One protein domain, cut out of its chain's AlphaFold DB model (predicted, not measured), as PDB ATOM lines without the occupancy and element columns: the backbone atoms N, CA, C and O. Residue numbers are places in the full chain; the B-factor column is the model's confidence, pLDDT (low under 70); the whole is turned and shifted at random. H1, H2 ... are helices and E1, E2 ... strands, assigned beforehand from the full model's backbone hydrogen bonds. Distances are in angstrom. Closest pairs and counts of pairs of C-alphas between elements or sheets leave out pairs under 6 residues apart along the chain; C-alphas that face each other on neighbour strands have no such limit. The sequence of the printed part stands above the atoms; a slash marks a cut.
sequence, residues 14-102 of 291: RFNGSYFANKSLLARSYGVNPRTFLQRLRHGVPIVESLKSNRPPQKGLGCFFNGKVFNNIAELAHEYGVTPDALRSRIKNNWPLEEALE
ATOM      1  N   ARG A  14       6.382  37.097  30.175       78.50
ATOM      2  CA  ARG A  14       5.242  36.738  29.326       78.50
ATOM      3  C   ARG A  14       3.953  36.694  30.152       78.50
ATOM      4  O   ARG A  14       3.846  35.896  31.078       78.50
ATOM      5  N   PHE A  15       2.962  37.513  29.799       75.06
ATOM      6  CA  PHE A  15       1.649  37.535  30.455       75.06
ATOM      7  C   PHE A  15       0.534  37.874  29.452       75.06
ATOM      8  O   PHE A  15       0.644  38.847  28.710       75.06
ATOM      9  N   ASN A  16      -0.524  37.050  29.389       65.94
ATOM     10  CA  ASN A  16      -1.625  37.147  28.408       65.94
ATOM     11  C   ASN A  16      -1.162  37.342  26.948       65.94
ATOM     12  O   ASN A  16      -1.714  38.151  26.205       65.94
ATOM     13  N   GLY A  17      -0.106  36.630  26.541       61.31
ATOM     14  CA  GLY A  17       0.476  36.734  25.197       61.31
ATOM     15  C   GLY A  17       1.351  37.973  24.968       61.31
ATOM     16  O   GLY A  17       2.037  38.036  23.961       61.31
ATOM     17  N   SER A  18       1.401  38.928  25.897       65.25
ATOM     18  CA  SER A  18       2.256  40.118  25.796       65.25
ATOM     19  C   SER A  18       3.574  39.934  26.553       65.25
ATOM     20  O   SER A  18       3.635  39.192  27.536       65.25
ATOM     21  N   TYR A  19       4.624  40.623  26.099       70.38
ATOM     22  CA  TYR A  19       5.956  40.601  26.705       70.38
ATOM     23  C   TYR A  19       6.249  41.932  27.391       70.38
ATOM     24  O   TYR A  19       6.170  42.990  26.768       70.38
ATOM     25  N   PHE A  20       6.629  41.870  28.665       74.00
ATOM     26  CA  PHE A  20       6.936  43.038  29.481       74.00
ATOM     27  C   PHE A  20       8.394  43.005  29.931       74.00
ATOM     28  O   PHE A  20       8.860  41.995  30.451       74.00
ATOM     29  N   ALA A  21       9.095  44.132  29.804       69.00
ATOM     30  CA  ALA A  21      10.497  44.255  30.211       69.00
ATOM     31  C   ALA A  21      10.729  43.880  31.685       69.00
ATOM     32  O   ALA A  21      11.783  43.383  32.059       69.00
ATOM     33  N   ASN A  22       9.753  44.175  32.547       80.19
ATOM     34  CA  ASN A  22       9.830  43.937  33.982       80.19
ATOM     35  C   ASN A  22       8.436  43.950  34.631       80.19
ATOM     36  O   ASN A  22       7.435  44.342  34.023       80.19
ATOM     37  N   LYS A  23       8.384  43.553  35.910       84.25
ATOM     38  CA  LYS A  23       7.153  43.493  36.722       84.25
ATOM     39  C   LYS A  23       6.466  44.856  36.857       84.25
ATOM     40  O   LYS A  23       5.247  44.909  36.973       84.25
ATOM     41  N   SER A  24       7.227  45.948  36.826       83.00
ATOM     42  CA  SER A  24       6.683  47.305  36.929       83.00
ATOM     43  C   SER A  24       5.935  47.719  35.667       83.00
ATOM     44  O   SER A  24       4.877  48.333  35.760       83.00
ATOM     45  N   LEU A  25       6.461  47.365  34.495       80.38
ATOM     46  CA  LEU A  25       5.802  47.610  33.216       80.38
ATOM     47  C   LEU A  25       4.526  46.772  33.093       80.38
ATOM     48  O   LEU A  25       3.488  47.302  32.715       80.38
ATOM     49  N   LEU A  26       4.578  45.508  33.522       84.50
ATOM     50  CA  LEU A  26       3.398  44.651  33.625       84.50
ATOM     51  C   LEU A  26       2.337  45.238  34.574       84.50
ATOM     52  O   LEU A  26       1.171  45.310  34.222       84.50
ATOM     53  N   ALA A  27       2.707  45.709  35.765       85.81
ATOM     54  CA  ALA A  27       1.732  46.301  36.684       85.81
ATOM     55  C   ALA A  27       1.060  47.544  36.083       85.81
ATOM     56  O   ALA A  27      -0.167  47.664  36.088       85.81
ATOM     57  N   ARG A  28       1.868  48.447  35.514       81.19
ATOM     58  CA  ARG A  28       1.380  49.684  34.897       81.19
ATOM     59  C   ARG A  28       0.461  49.407  33.709       81.19
ATOM     60  O   ARG A  28      -0.524  50.124  33.558       81.19
ATOM     61  N   SER A  29       0.735  48.374  32.907       77.88
ATOM     62  CA  SER A  29      -0.099  48.057  31.741       77.88
ATOM     63  C   SER A  29      -1.492  47.608  32.153       77.88
ATOM     64  O   SER A  29      -2.434  47.888  31.431       77.88
ATOM     65  N   TYR A  30      -1.653  47.020  33.339       81.62
ATOM     66  CA  TYR A  30      -2.950  46.667  33.928       81.62
ATOM     67  C   TYR A  30      -3.493  47.751  34.872       81.62
ATOM     68  O   TYR A  30      -4.416  47.510  35.644       81.62
ATOM     69  N   GLY A  31      -2.919  48.959  34.851       79.25
ATOM     70  CA  GLY A  31      -3.358  50.063  35.701       79.25
ATOM     71  C   GLY A  31      -3.179  49.796  37.200       79.25
ATOM     72  O   GLY A  31      -3.904  50.376  38.006       79.25
ATOM     73  N   VAL A  32      -2.247  48.915  37.579       86.94
ATOM     74  CA  VAL A  32      -1.882  48.608  38.967       86.94
ATOM     75  C   VAL A  32      -0.568  49.306  39.310       86.94
ATOM     76  O   VAL A  32       0.388  49.304  38.533       86.94
ATOM     77  N   ASN A  33      -0.480  49.897  40.502       89.25
ATOM     78  CA  ASN A  33       0.780  50.461  40.978       89.25
ATOM     79  C   ASN A  33       1.832  49.335  41.130       89.25
ATOM     80  O   ASN A  33       1.568  48.365  41.846       89.25
ATOM     81  N   PRO A  34       3.034  49.451  40.525       90.38
ATOM     82  CA  PRO A  34       4.103  48.456  40.644       90.38
ATOM     83  C   PRO A  34       4.423  48.029  42.073       90.38
ATOM     84  O   PRO A  34       4.665  46.850  42.319       90.38
ATOM     85  N   ARG A  35       4.397  48.966  43.027       91.94
ATOM     86  CA  ARG A  35       4.676  48.679  44.437       91.94
ATOM     87  C   ARG A  35       3.612  47.757  45.025       91.94
ATOM     88  O   ARG A  35       3.957  46.765  45.658       91.94
ATOM     89  N   THR A  36       2.342  48.044  44.756       90.75
ATOM     90  CA  THR A  36       1.202  47.219  45.175       90.75
ATOM     91  C   THR A  36       1.247  45.842  44.518       90.75
ATOM     92  O   THR A  36       1.076  44.835  45.198       90.75
ATOM     93  N   PHE A  37       1.532  45.777  43.216       94.19
ATOM     94  CA  PHE A  37       1.680  44.513  42.496       94.19
ATOM     95  C   PHE A  37       2.795  43.641  43.094       94.19
ATOM     96  O   PHE A  37       2.572  42.476  43.412       94.19
ATOM     97  N   LEU A  38       3.982  44.214  43.315       91.88
ATOM     98  CA  LEU A  38       5.110  43.506  43.924       91.88
ATOM     99  C   LEU A  38       4.820  43.083  45.366       91.88
ATOM    100  O   LEU A  38       5.219  41.991  45.762       91.88
ATOM    101  N   GLN A  39       4.123  43.915  46.140       94.06
ATOM    102  CA  GLN A  39       3.701  43.582  47.499       94.06
ATOM    103  C   GLN A  39       2.750  42.379  47.507       94.06
ATOM    104  O   GLN A  39       2.982  41.437  48.256       94.06
ATOM    105  N   ARG A  40       1.734  42.355  46.636       94.81
ATOM    106  CA  ARG A  40       0.805  41.219  46.504       94.81
ATOM    107  C   ARG A  40       1.541  39.923  46.152       94.81
ATOM    108  O   ARG A  40       1.335  38.914  46.817       94.81
ATOM    109  N   LEU A  41       2.484  39.976  45.208       91.94
ATOM    110  CA  LEU A  41       3.331  38.824  44.874       91.94
ATOM    111  C   LEU A  41       4.184  38.349  46.061       91.94
ATOM    112  O   LEU A  41       4.335  37.147  46.254       91.94
ATOM    113  N   ARG A  42       4.740  39.269  46.866       92.62
ATOM    114  CA  ARG A  42       5.495  38.920  48.088       92.62
ATOM    115  C   ARG A  42       4.623  38.218  49.125       92.62
ATOM    116  O   ARG A  42       5.119  37.354  49.831       92.62
ATOM    117  N   HIS A  43       3.341  38.567  49.189       91.19
ATOM    118  CA  HIS A  43       2.354  37.897  50.036       91.19
ATOM    119  C   HIS A  43       1.781  36.614  49.409       91.19
ATOM    120  O   HIS A  43       0.806  36.075  49.920       91.19
ATOM    121  N   GLY A  44       2.357  36.120  48.307       89.44
ATOM    122  CA  GLY A  44       1.936  34.869  47.673       89.44
ATOM    123  C   GLY A  44       0.639  34.968  46.870       89.44
ATOM    124  O   GLY A  44       0.115  33.947  46.432       89.44
ATOM    125  N   VAL A  45       0.120  36.177  46.639       91.62
ATOM    126  CA  VAL A  45      -1.072  36.370  45.810       91.62
ATOM    127  C   VAL A  45      -0.738  35.982  44.362       91.62
ATOM    128  O   VAL A  45       0.268  36.461  43.821       91.62
ATOM    129  N   PRO A  46      -1.568  35.162  43.690       90.62
ATOM    130  CA  PRO A  46      -1.339  34.774  42.302       90.62
ATOM    131  C   PRO A  46      -1.165  35.983  41.375       90.62
ATOM    132  O   PRO A  46      -1.775  37.035  41.573       90.62
ATOM    133  N   ILE A  47      -0.358  35.844  40.320       87.38
ATOM    134  CA  ILE A  47      -0.025  36.949  39.402       87.38
ATOM    135  C   ILE A  47      -1.260  37.594  38.756       87.38
ATOM    136  O   ILE A  47      -1.343  38.817  38.686       87.38
ATOM    137  N   VAL A  48      -2.240  36.785  38.344       86.75
ATOM    138  CA  VAL A  48      -3.493  37.255  37.730       86.75
ATOM    139  C   VAL A  48      -4.300  38.083  38.725       86.75
ATOM    140  O   VAL A  48      -4.808  39.150  38.397       86.75
ATOM    141  N   GLU A  49      -4.376  37.613  39.967       86.94
ATOM    142  CA  GLU A  49      -5.092  38.296  41.037       86.94
ATOM    143  C   GLU A  49      -4.381  39.575  41.479       86.94
ATOM    144  O   GLU A  49      -5.010  40.610  41.695       86.94
ATOM    145  N   SER A  50      -3.053  39.540  41.500       89.88
ATOM    146  CA  SER A  50      -2.219  40.698  41.799       89.88
ATOM    147  C   SER A  50      -2.410  41.836  40.788       89.88
ATOM    148  O   SER A  50      -2.211  42.998  41.154       89.88
ATOM    149  N   LEU A  51      -2.832  41.511  39.560       87.88
ATOM    150  CA  LEU A  51      -3.104  42.445  38.463       87.88
ATOM    151  C   LEU A  51      -4.570  42.898  38.362       87.88
ATOM    152  O   LEU A  51      -4.882  43.692  37.476       87.88
ATOM    153  N   LYS A  52      -5.470  42.453  39.256       84.12
ATOM    154  CA  LYS A  52      -6.858  42.948  39.286       84.12
ATOM    155  C   LYS A  52      -6.862  44.467  39.538       84.12
ATOM    156  O   LYS A  52      -6.361  44.938  40.566       84.12
ATOM    157  N   SER A  53      -7.425  45.213  38.587       77.12
ATOM    158  CA  SER A  53      -7.618  46.666  38.609       77.12
ATOM    159  C   SER A  53      -8.991  47.014  38.043       77.12
ATOM    160  O   SER A  53      -9.464  46.348  37.126       77.12
ATOM    161  N   ASN A  54      -9.595  48.094  38.543       72.25
ATOM    162  CA  ASN A  54     -10.834  48.655  37.986       72.25
ATOM    163  C   ASN A  54     -10.581  49.458  36.699       72.25
ATOM    164  O   ASN A  54     -11.523  49.932  36.068       72.25
ATOM    165  N   ARG A  55      -9.312  49.654  36.320       61.50
ATOM    166  CA  ARG A  55      -8.929  50.330  35.079       61.50
ATOM    167  C   ARG A  55      -8.622  49.279  34.012       61.50
ATOM    168  O   ARG A  55      -7.889  48.335  34.310       61.50
ATOM    169  N   PRO A  56      -9.141  49.431  32.782       58.81
ATOM    170  CA  PRO A  56      -8.792  48.529  31.696       58.81
ATOM    171  C   PRO A  56      -7.285  48.606  31.408       58.81
ATOM    172  O   PRO A  56      -6.662  49.642  31.678       58.81
ATOM    173  N   PRO A  57      -6.690  47.543  30.841       62.19
ATOM    174  CA  PRO A  57      -5.293  47.568  30.450       62.19
ATOM    175  C   PRO A  57      -5.004  48.751  29.518       62.19
ATOM    176  O   PRO A  57      -5.723  48.968  28.539       62.19
ATOM    177  N   GLN A  58      -3.963  49.526  29.815       60.34
ATOM    178  CA  GLN A  58      -3.585  50.676  29.004       60.34
ATOM    179  C   GLN A  58      -2.990  50.202  27.675       60.34
ATOM    180  O   GLN A  58      -1.949  49.542  27.623       60.34
ATOM    181  N   LYS A  59      -3.669  50.549  26.578       52.78
ATOM    182  CA  LYS A  59      -3.189  50.332  25.210       52.78
ATOM    183  C   LYS A  59      -1.919  51.170  25.005       52.78
ATOM    184  O   LYS A  59      -1.955  52.375  25.215       52.78
ATOM    185  N   GLY A  60      -0.826  50.541  24.570       53.66
ATOM    186  CA  GLY A  60       0.420  51.247  24.238       53.66
ATOM    187  C   GLY A  60       1.460  51.309  25.355       53.66
ATOM    188  O   GLY A  60       2.274  52.224  25.364       53.66
ATOM    189  N   LEU A  61       1.448  50.360  26.295       55.28
ATOM    190  CA  LEU A  61       2.521  50.247  27.276       55.28
ATOM    191  C   LEU A  61       3.545  49.182  26.866       55.28
ATOM    192  O   LEU A  61       3.379  48.010  27.183       55.28
ATOM    193  N   GLY A  62       4.592  49.629  26.171       58.88
ATOM    194  CA  GLY A  62       5.957  49.107  26.232       58.88
ATOM    195  C   GLY A  62       6.151  47.602  26.003       58.88
ATOM    196  O   GLY A  62       5.967  46.822  26.933       58.88
ATOM    197  N   CYS A  63       6.648  47.183  24.840       63.19
ATOM    198  CA  CYS A  63       7.211  45.838  24.658       63.19
ATOM    199  C   CYS A  63       8.742  45.902  24.618       63.19
ATOM    200  O   CYS A  63       9.315  46.862  24.113       63.19
ATOM    201  N   PHE A  64       9.415  44.911  25.205       61.56
ATOM    202  CA  PHE A  64      10.875  44.814  25.183       61.56
ATOM    203  C   PHE A  64      11.289  43.606  24.365       61.56
ATOM    204  O   PHE A  64      10.823  42.497  24.629       61.56
ATOM    205  N   PHE A  65      12.161  43.835  23.392       70.19
ATOM    206  CA  PHE A  65      12.660  42.791  22.520       70.19
ATOM    207  C   PHE A  65      14.084  43.121  22.061       70.19
ATOM    208  O   PHE A  65      14.388  44.263  21.724       70.19
ATOM    209  N   ASN A  66      14.966  42.121  22.115       66.62
ATOM    210  CA  ASN A  66      16.377  42.204  21.728       66.62
ATOM    211  C   ASN A  66      17.151  43.426  22.283       66.62
ATOM    212  O   ASN A  66      17.892  44.092  21.565       66.62
ATOM    213  N   GLY A  67      16.952  43.763  23.563       59.28
ATOM    214  CA  GLY A  67      17.658  44.882  24.203       59.28
ATOM    215  C   GLY A  67      17.034  46.265  23.984       59.28
ATOM    216  O   GLY A  67      17.484  47.224  24.607       59.28
ATOM    217  N   LYS A  68      15.980  46.380  23.164       66.00
ATOM    218  CA  LYS A  68      15.271  47.637  22.889       66.00
ATOM    219  C   LYS A  68      13.878  47.655  23.519       66.00
ATOM    220  O   LYS A  68      13.211  46.625  23.634       66.00
ATOM    221  N   VAL A  69      13.437  48.846  23.924       67.50
ATOM    222  CA  VAL A  69      12.072  49.115  24.402       67.50
ATOM    223  C   VAL A  69      11.305  49.809  23.283       67.50
ATOM    224  O   VAL A  69      11.755  50.828  22.776       67.50
ATOM    225  N   PHE A  70      10.138  49.275  22.943       73.88
ATOM    226  CA  PHE A  70       9.215  49.818  21.952       73.88
ATOM    227  C   PHE A  70       7.950  50.272  22.663       73.88
ATOM    228  O   PHE A  70       7.422  49.531  23.493       73.88
ATOM    229  N   ASN A  71       7.417  51.445  22.338       66.75
ATOM    230  CA  ASN A  71       6.237  51.998  23.001       66.75
ATOM    231  C   ASN A  71       5.004  51.121  22.775       66.75
ATOM    232  O   ASN A  71       4.144  51.018  23.646       66.75
ATOM    233  N   ASN A  72       4.906  50.446  21.630       73.50
ATOM    234  CA  ASN A  72       3.794  49.550  21.343       73.50
ATOM    235  C   ASN A  72       4.174  48.429  20.358       73.50
ATOM    236  O   ASN A  72       5.231  48.445  19.735       73.50
ATOM    237  N   ILE A  73       3.273  47.452  20.204       76.56
ATOM    238  CA  ILE A  73       3.456  46.310  19.290       76.56
ATOM    239  C   ILE A  73       3.564  46.760  17.826       76.56
ATOM    240  O   ILE A  73       4.220  46.083  17.048       76.56
ATOM    241  N   ALA A  74       2.928  47.869  17.428       81.19
ATOM    242  CA  ALA A  74       3.029  48.350  16.050       81.19
ATOM    243  C   ALA A  74       4.435  48.884  15.756       81.19
ATOM    244  O   ALA A  74       4.997  48.550  14.725       81.19
ATOM    245  N   GLU A  75       5.031  49.627  16.688       82.75
ATOM    246  CA  GLU A  75       6.417  50.090  16.601       82.75
ATOM    247  C   GLU A  75       7.400  48.915  16.528       82.75
ATOM    248  O   GLU A  75       8.275  48.904  15.669       82.75
ATOM    249  N   LEU A  76       7.188  47.875  17.343       84.19
ATOM    250  CA  LEU A  76       7.949  46.628  17.238       84.19
ATOM    251  C   LEU A  76       7.763  45.959  15.865       84.19
ATOM    252  O   LEU A  76       8.729  45.512  15.265       84.19
ATOM    253  N   ALA A  77       6.534  45.887  15.351       86.12
ATOM    254  CA  ALA A  77       6.268  45.272  14.052       86.12
ATOM    255  C   ALA A  77       6.995  46.016  12.921       86.12
ATOM    256  O   ALA A  77       7.665  45.387  12.107       86.12
ATOM    257  N   HIS A  78       6.915  47.349  12.921       89.38
ATOM    258  CA  HIS A  78       7.553  48.198  11.920       89.38
ATOM    259  C   HIS A  78       9.082  48.091  11.939       89.38
ATOM    260  O   HIS A  78       9.668  47.957  10.868       89.38
ATOM    261  N   GLU A  79       9.714  48.084  13.118       88.56
ATOM    262  CA  GLU A  79      11.174  47.920  13.250       88.56
ATOM    263  C   GLU A  79      11.668  46.625  12.584       88.56
ATOM    264  O   GLU A  79      12.726  46.602  11.959       88.56
ATOM    265  N   TYR A  80      10.891  45.546  12.701       87.88
ATOM    266  CA  TYR A  80      11.249  44.222  12.188       87.88
ATOM    267  C   TYR A  80      10.561  43.871  10.859       87.88
ATOM    268  O   TYR A  80      10.562  42.712  10.456       87.88
ATOM    269  N   GLY A  81       9.973  44.852  10.167       88.50
ATOM    270  CA  GLY A  81       9.402  44.662   8.828       88.50
ATOM    271  C   GLY A  81       8.141  43.791   8.767       88.50
ATOM    272  O   GLY A  81       7.753  43.350   7.689       88.50
ATOM    273  N   VAL A  82       7.471  43.555   9.898       91.25
ATOM    274  CA  VAL A  82       6.218  42.791   9.976       91.25
ATOM    275  C   VAL A  82       5.034  43.751  10.087       91.25
ATOM    276  O   VAL A  82       5.111  44.801  10.723       91.25
ATOM    277  N   THR A  83       3.888  43.408   9.498       91.06
ATOM    278  CA  THR A  83       2.694  44.246   9.667       91.06
ATOM    279  C   THR A  83       2.160  44.147  11.105       91.06
ATOM    280  O   THR A  83       2.106  43.047  11.671       91.06
ATOM    281  N   PRO A  84       1.703  45.258  11.718       84.56
ATOM    282  CA  PRO A  84       1.167  45.237  13.081       84.56
ATOM    283  C   PRO A  84       0.049  44.209  13.289       84.56
ATOM    284  O   PRO A  84      -0.027  43.585  14.347       84.56
ATOM    285  N   ASP A  85      -0.801  43.996  12.284       85.25
ATOM    286  CA  ASP A  85      -1.906  43.037  12.364       85.25
ATOM    287  C   ASP A  85      -1.441  41.585  12.249       85.25
ATOM    288  O   ASP A  85      -1.937  40.729  12.989       85.25
ATOM    289  N   ALA A  86      -0.440  41.298  11.408       83.38
ATOM    290  CA  ALA A  86       0.184  39.980  11.372       83.38
ATOM    291  C   ALA A  86       0.850  39.664  12.715       83.38
ATOM    292  O   ALA A  86       0.591  38.603  13.286       83.38
ATOM    293  N   LEU A  87       1.627  40.602  13.267       82.62
ATOM    294  CA  LEU A  87       2.286  40.418  14.558       82.62
ATOM    295  C   LEU A  87       1.265  40.214  15.688       82.62
ATOM    296  O   LEU A  87       1.381  39.259  16.454       82.62
ATOM    297  N   ARG A  88       0.205  41.031  15.751       76.81
ATOM    298  CA  ARG A  88      -0.897  40.853  16.717       76.81
ATOM    299  C   ARG A  88      -1.568  39.489  16.584       76.81
ATOM    300  O   ARG A  88      -1.818  38.838  17.596       76.81
ATOM    301  N   SER A  89      -1.863  39.052  15.361       75.94
ATOM    302  CA  SER A  89      -2.489  37.752  15.103       75.94
ATOM    303  C   SER A  89      -1.583  36.593  15.530       75.94
ATOM    304  O   SER A  89      -2.030  35.662  16.200       75.94
ATOM    305  N   ARG A  90      -0.287  36.660  15.215       82.94
ATOM    306  CA  ARG A  90       0.714  35.653  15.605       82.94
ATOM    307  C   ARG A  90       0.867  35.577  17.124       82.94
ATOM    308  O   ARG A  90       0.782  34.489  17.690       82.94
ATOM    309  N   ILE A  91       0.963  36.727  17.789       73.75
ATOM    310  CA  ILE A  91       0.991  36.825  19.253       73.75
ATOM    311  C   ILE A  91      -0.291  36.247  19.876       73.75
ATOM    312  O   ILE A  91      -0.214  35.433  20.798       73.75
ATOM    313  N   LYS A  92      -1.473  36.596  19.345       67.44
ATOM    314  CA  LYS A  92      -2.769  36.042  19.785       67.44
ATOM    315  C   LYS A  92      -2.807  34.515  19.662       67.44
ATOM    316  O   LYS A  92      -3.385  33.841  20.507       67.44
ATOM    317  N   ASN A  93      -2.157  33.976  18.636       61.69
ATOM    318  CA  ASN A  93      -2.008  32.543  18.403       61.69
ATOM    319  C   ASN A  93      -0.836  31.909  19.179       61.69
ATOM    320  O   ASN A  93      -0.456  30.779  18.877       61.69
ATOM    321  N   ASN A  94      -0.277  32.603  20.177       60.75
ATOM    322  CA  ASN A  94       0.820  32.140  21.029       60.75
ATOM    323  C   ASN A  94       2.114  31.783  20.279       60.75
ATOM    324  O   ASN A  94       2.860  30.915  20.736       60.75
ATOM    325  N   TRP A  95       2.396  32.440  19.151       68.44
ATOM    326  CA  TRP A  95       3.679  32.266  18.468       68.44
ATOM    327  C   TRP A  95       4.811  32.815  19.347       68.44
ATOM    328  O   TRP A  95       4.617  33.858  19.984       68.44
ATOM    329  N   PRO A  96       5.976  32.146  19.403       73.56
ATOM    330  CA  PRO A  96       7.158  32.747  20.006       73.56
ATOM    331  C   PRO A  96       7.513  34.023  19.236       73.56
ATOM    332  O   PRO A  96       7.342  34.089  18.016       73.56
ATOM    333  N   LEU A  97       7.936  35.061  19.956       75.19
ATOM    334  CA  LEU A  97       8.045  36.413  19.409       75.19
ATOM    335  C   LEU A  97       9.062  36.491  18.263       75.19
ATOM    336  O   LEU A  97       8.816  37.177  17.281       75.19
ATOM    337  N   GLU A  98      10.142  35.720  18.340       78.81
ATOM    338  CA  GLU A  98      11.170  35.607  17.307       78.81
ATOM    339  C   GLU A  98      10.613  35.016  15.999       78.81
ATOM    340  O   GLU A  98      10.926  35.510  14.919       78.81
ATOM    341  N   GLU A  99       9.734  34.006  16.074       79.31
ATOM    342  CA  GLU A  99       9.021  33.479  14.895       79.31
ATOM    343  C   GLU A  99       7.930  34.449  14.427       79.31
ATOM    344  O   GLU A  99       7.658  34.568  13.232       79.31
ATOM    345  N   ALA A 100       7.278  35.145  15.361       81.62
ATOM    346  CA  ALA A 100       6.229  36.107  15.045       81.62
ATOM    347  C   ALA A 100       6.774  37.324  14.275       81.62
ATOM    348  O   ALA A 100       6.062  37.867  13.425       81.62
ATOM    349  N   LEU A 101       8.025  37.697  14.563       84.88
ATOM    350  CA  LEU A 101       8.817  38.732  13.897       84.88
ATOM    351  C   LEU A 101       9.602  38.213  12.679       84.88
ATOM    352  O   LEU A 101      10.388  38.962  12.117       84.88
ATOM    353  N   GLU A 102       9.410  36.950  12.278       86.56
ATOM    354  CA  GLU A 102      10.077  36.327  11.117       86.56
ATOM    355  C   GLU A 102      11.615  36.283  11.201       86.56
ATOM    356  O   GLU A 102      12.293  36.054  10.204       86.56
TER     357      GLU A 102
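AT A GLANCE: This is residues 14 to 102 of the 291 residues of an uncharacterized protein of Shewanella aestuarii (UniProt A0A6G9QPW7). Two small lobes of three short helices each, H1 H2 H3 and H4 H5 H6, stand at the two ends of an elongated body, with the short strand E1 and the small hairpin of E2 and E3 between them. No helix of one lobe comes within 8 A of a helix of the other by C-alphas, and residues 51 to 62, with no named element, run from the first lobe to the hairpin. The printed part has 89 residues with six named helices and three named strands, in the order E1 H1 H2 H3 E2 E3 H4 H5 H6; E2 and E3 make an antiparallel sheet of two strands, and E1 pairs with no named strand. The class is mostly helix. The whole is compact, with a radius of gyration of the C-alphas of 13.8 A, and its outline is elongated, spanning 41 by 24 by 21 A.

IN THESE COORDINATES: The printed part begins at Arg 14, and E1 follows as residues 18 to 20, 6.6 A from first to last C-alpha, with C-alpha 18 at (2.256, 40.118, 25.796). H1 is residues 23 to 29 and measures 9.9 A. H2, residues 34 to 42, measures 12.2 A and ends with C-alpha 42 at (5.495, 38.920, 48.088). H3 is residues 47 to 50, 5.0 A long. E2 is residues 63 to 65, 6.6 A, and E3 is residues 68 to 70, 6.5 A. H4, residues 73 to 79, measures 9.9 A, and H5, residues 84 to 92, measures 12.0 A. H6, residues 97 to 100, is 4.7 A long and ends with C-alpha 100 at (6.229, 36.107, 15.045).

HOW THE PARTS SIT: Residues 14 to 15 form a short antiparallel pairing with residues 18 to 19 of E1. The closest C-alphas of E1 and H1 are those of Phe 20 and Leu 26, 5.7 A apart. H1 and H2 touch, at a steep tilt of 53 degrees and opposite ways, and their closest C-alphas are those of Ser 24 and Pro 34, 4.7 A apart. H2 and H3 touch, with the C-alphas of Phe 37 and Ser 50 closest at 5.5 A. The closest C-alphas of E1 and E2 are those of Phe 20 and Cys 63, 5.6 A apart. E2 and E3 are a hairpin of antiparallel neighbours, with 151 degrees between their directions; N 63 and O 70, at 2.8 A, and N 65 and O 68, at 3.0 A, are within hydrogen-bond range. The closest C-alphas of E3 and H4 are those of Phe 70 and Leu 76, 5.8 A apart. H4 and H5 touch, at a steep tilt of 56 degrees and opposite ways, with the C-alphas of Ala 74 and Pro 84 closest at 4.7 A. H5 and H6 touch, with the C-alphas of Arg 90 and Ala 100 closest at 5.6 A. Among the pairs that stay apart are H1 and H3, H4 and H6, and H1 and H4. Every O i to N i+4 pair is within hydrogen-bond range in H1, H2, H4 and H5, while H3 and H6 are too short for such a pair.

THE WHOLE: The two C-alphas farthest apart, those of His 43 and Gly 81, are 42.4 A from each other. The printed part has no cut, and the C-alphas of its first and last residues, Arg 14 and Glu 102, are 18.8 A apart. The link from H3 to E2, 12 residues, is long, and the other links are tight. The mean pLDDT of the printed part is 78.3; 23 residues are under 70, among them residues 55 to 64, 66 to 69 and 92 to 95.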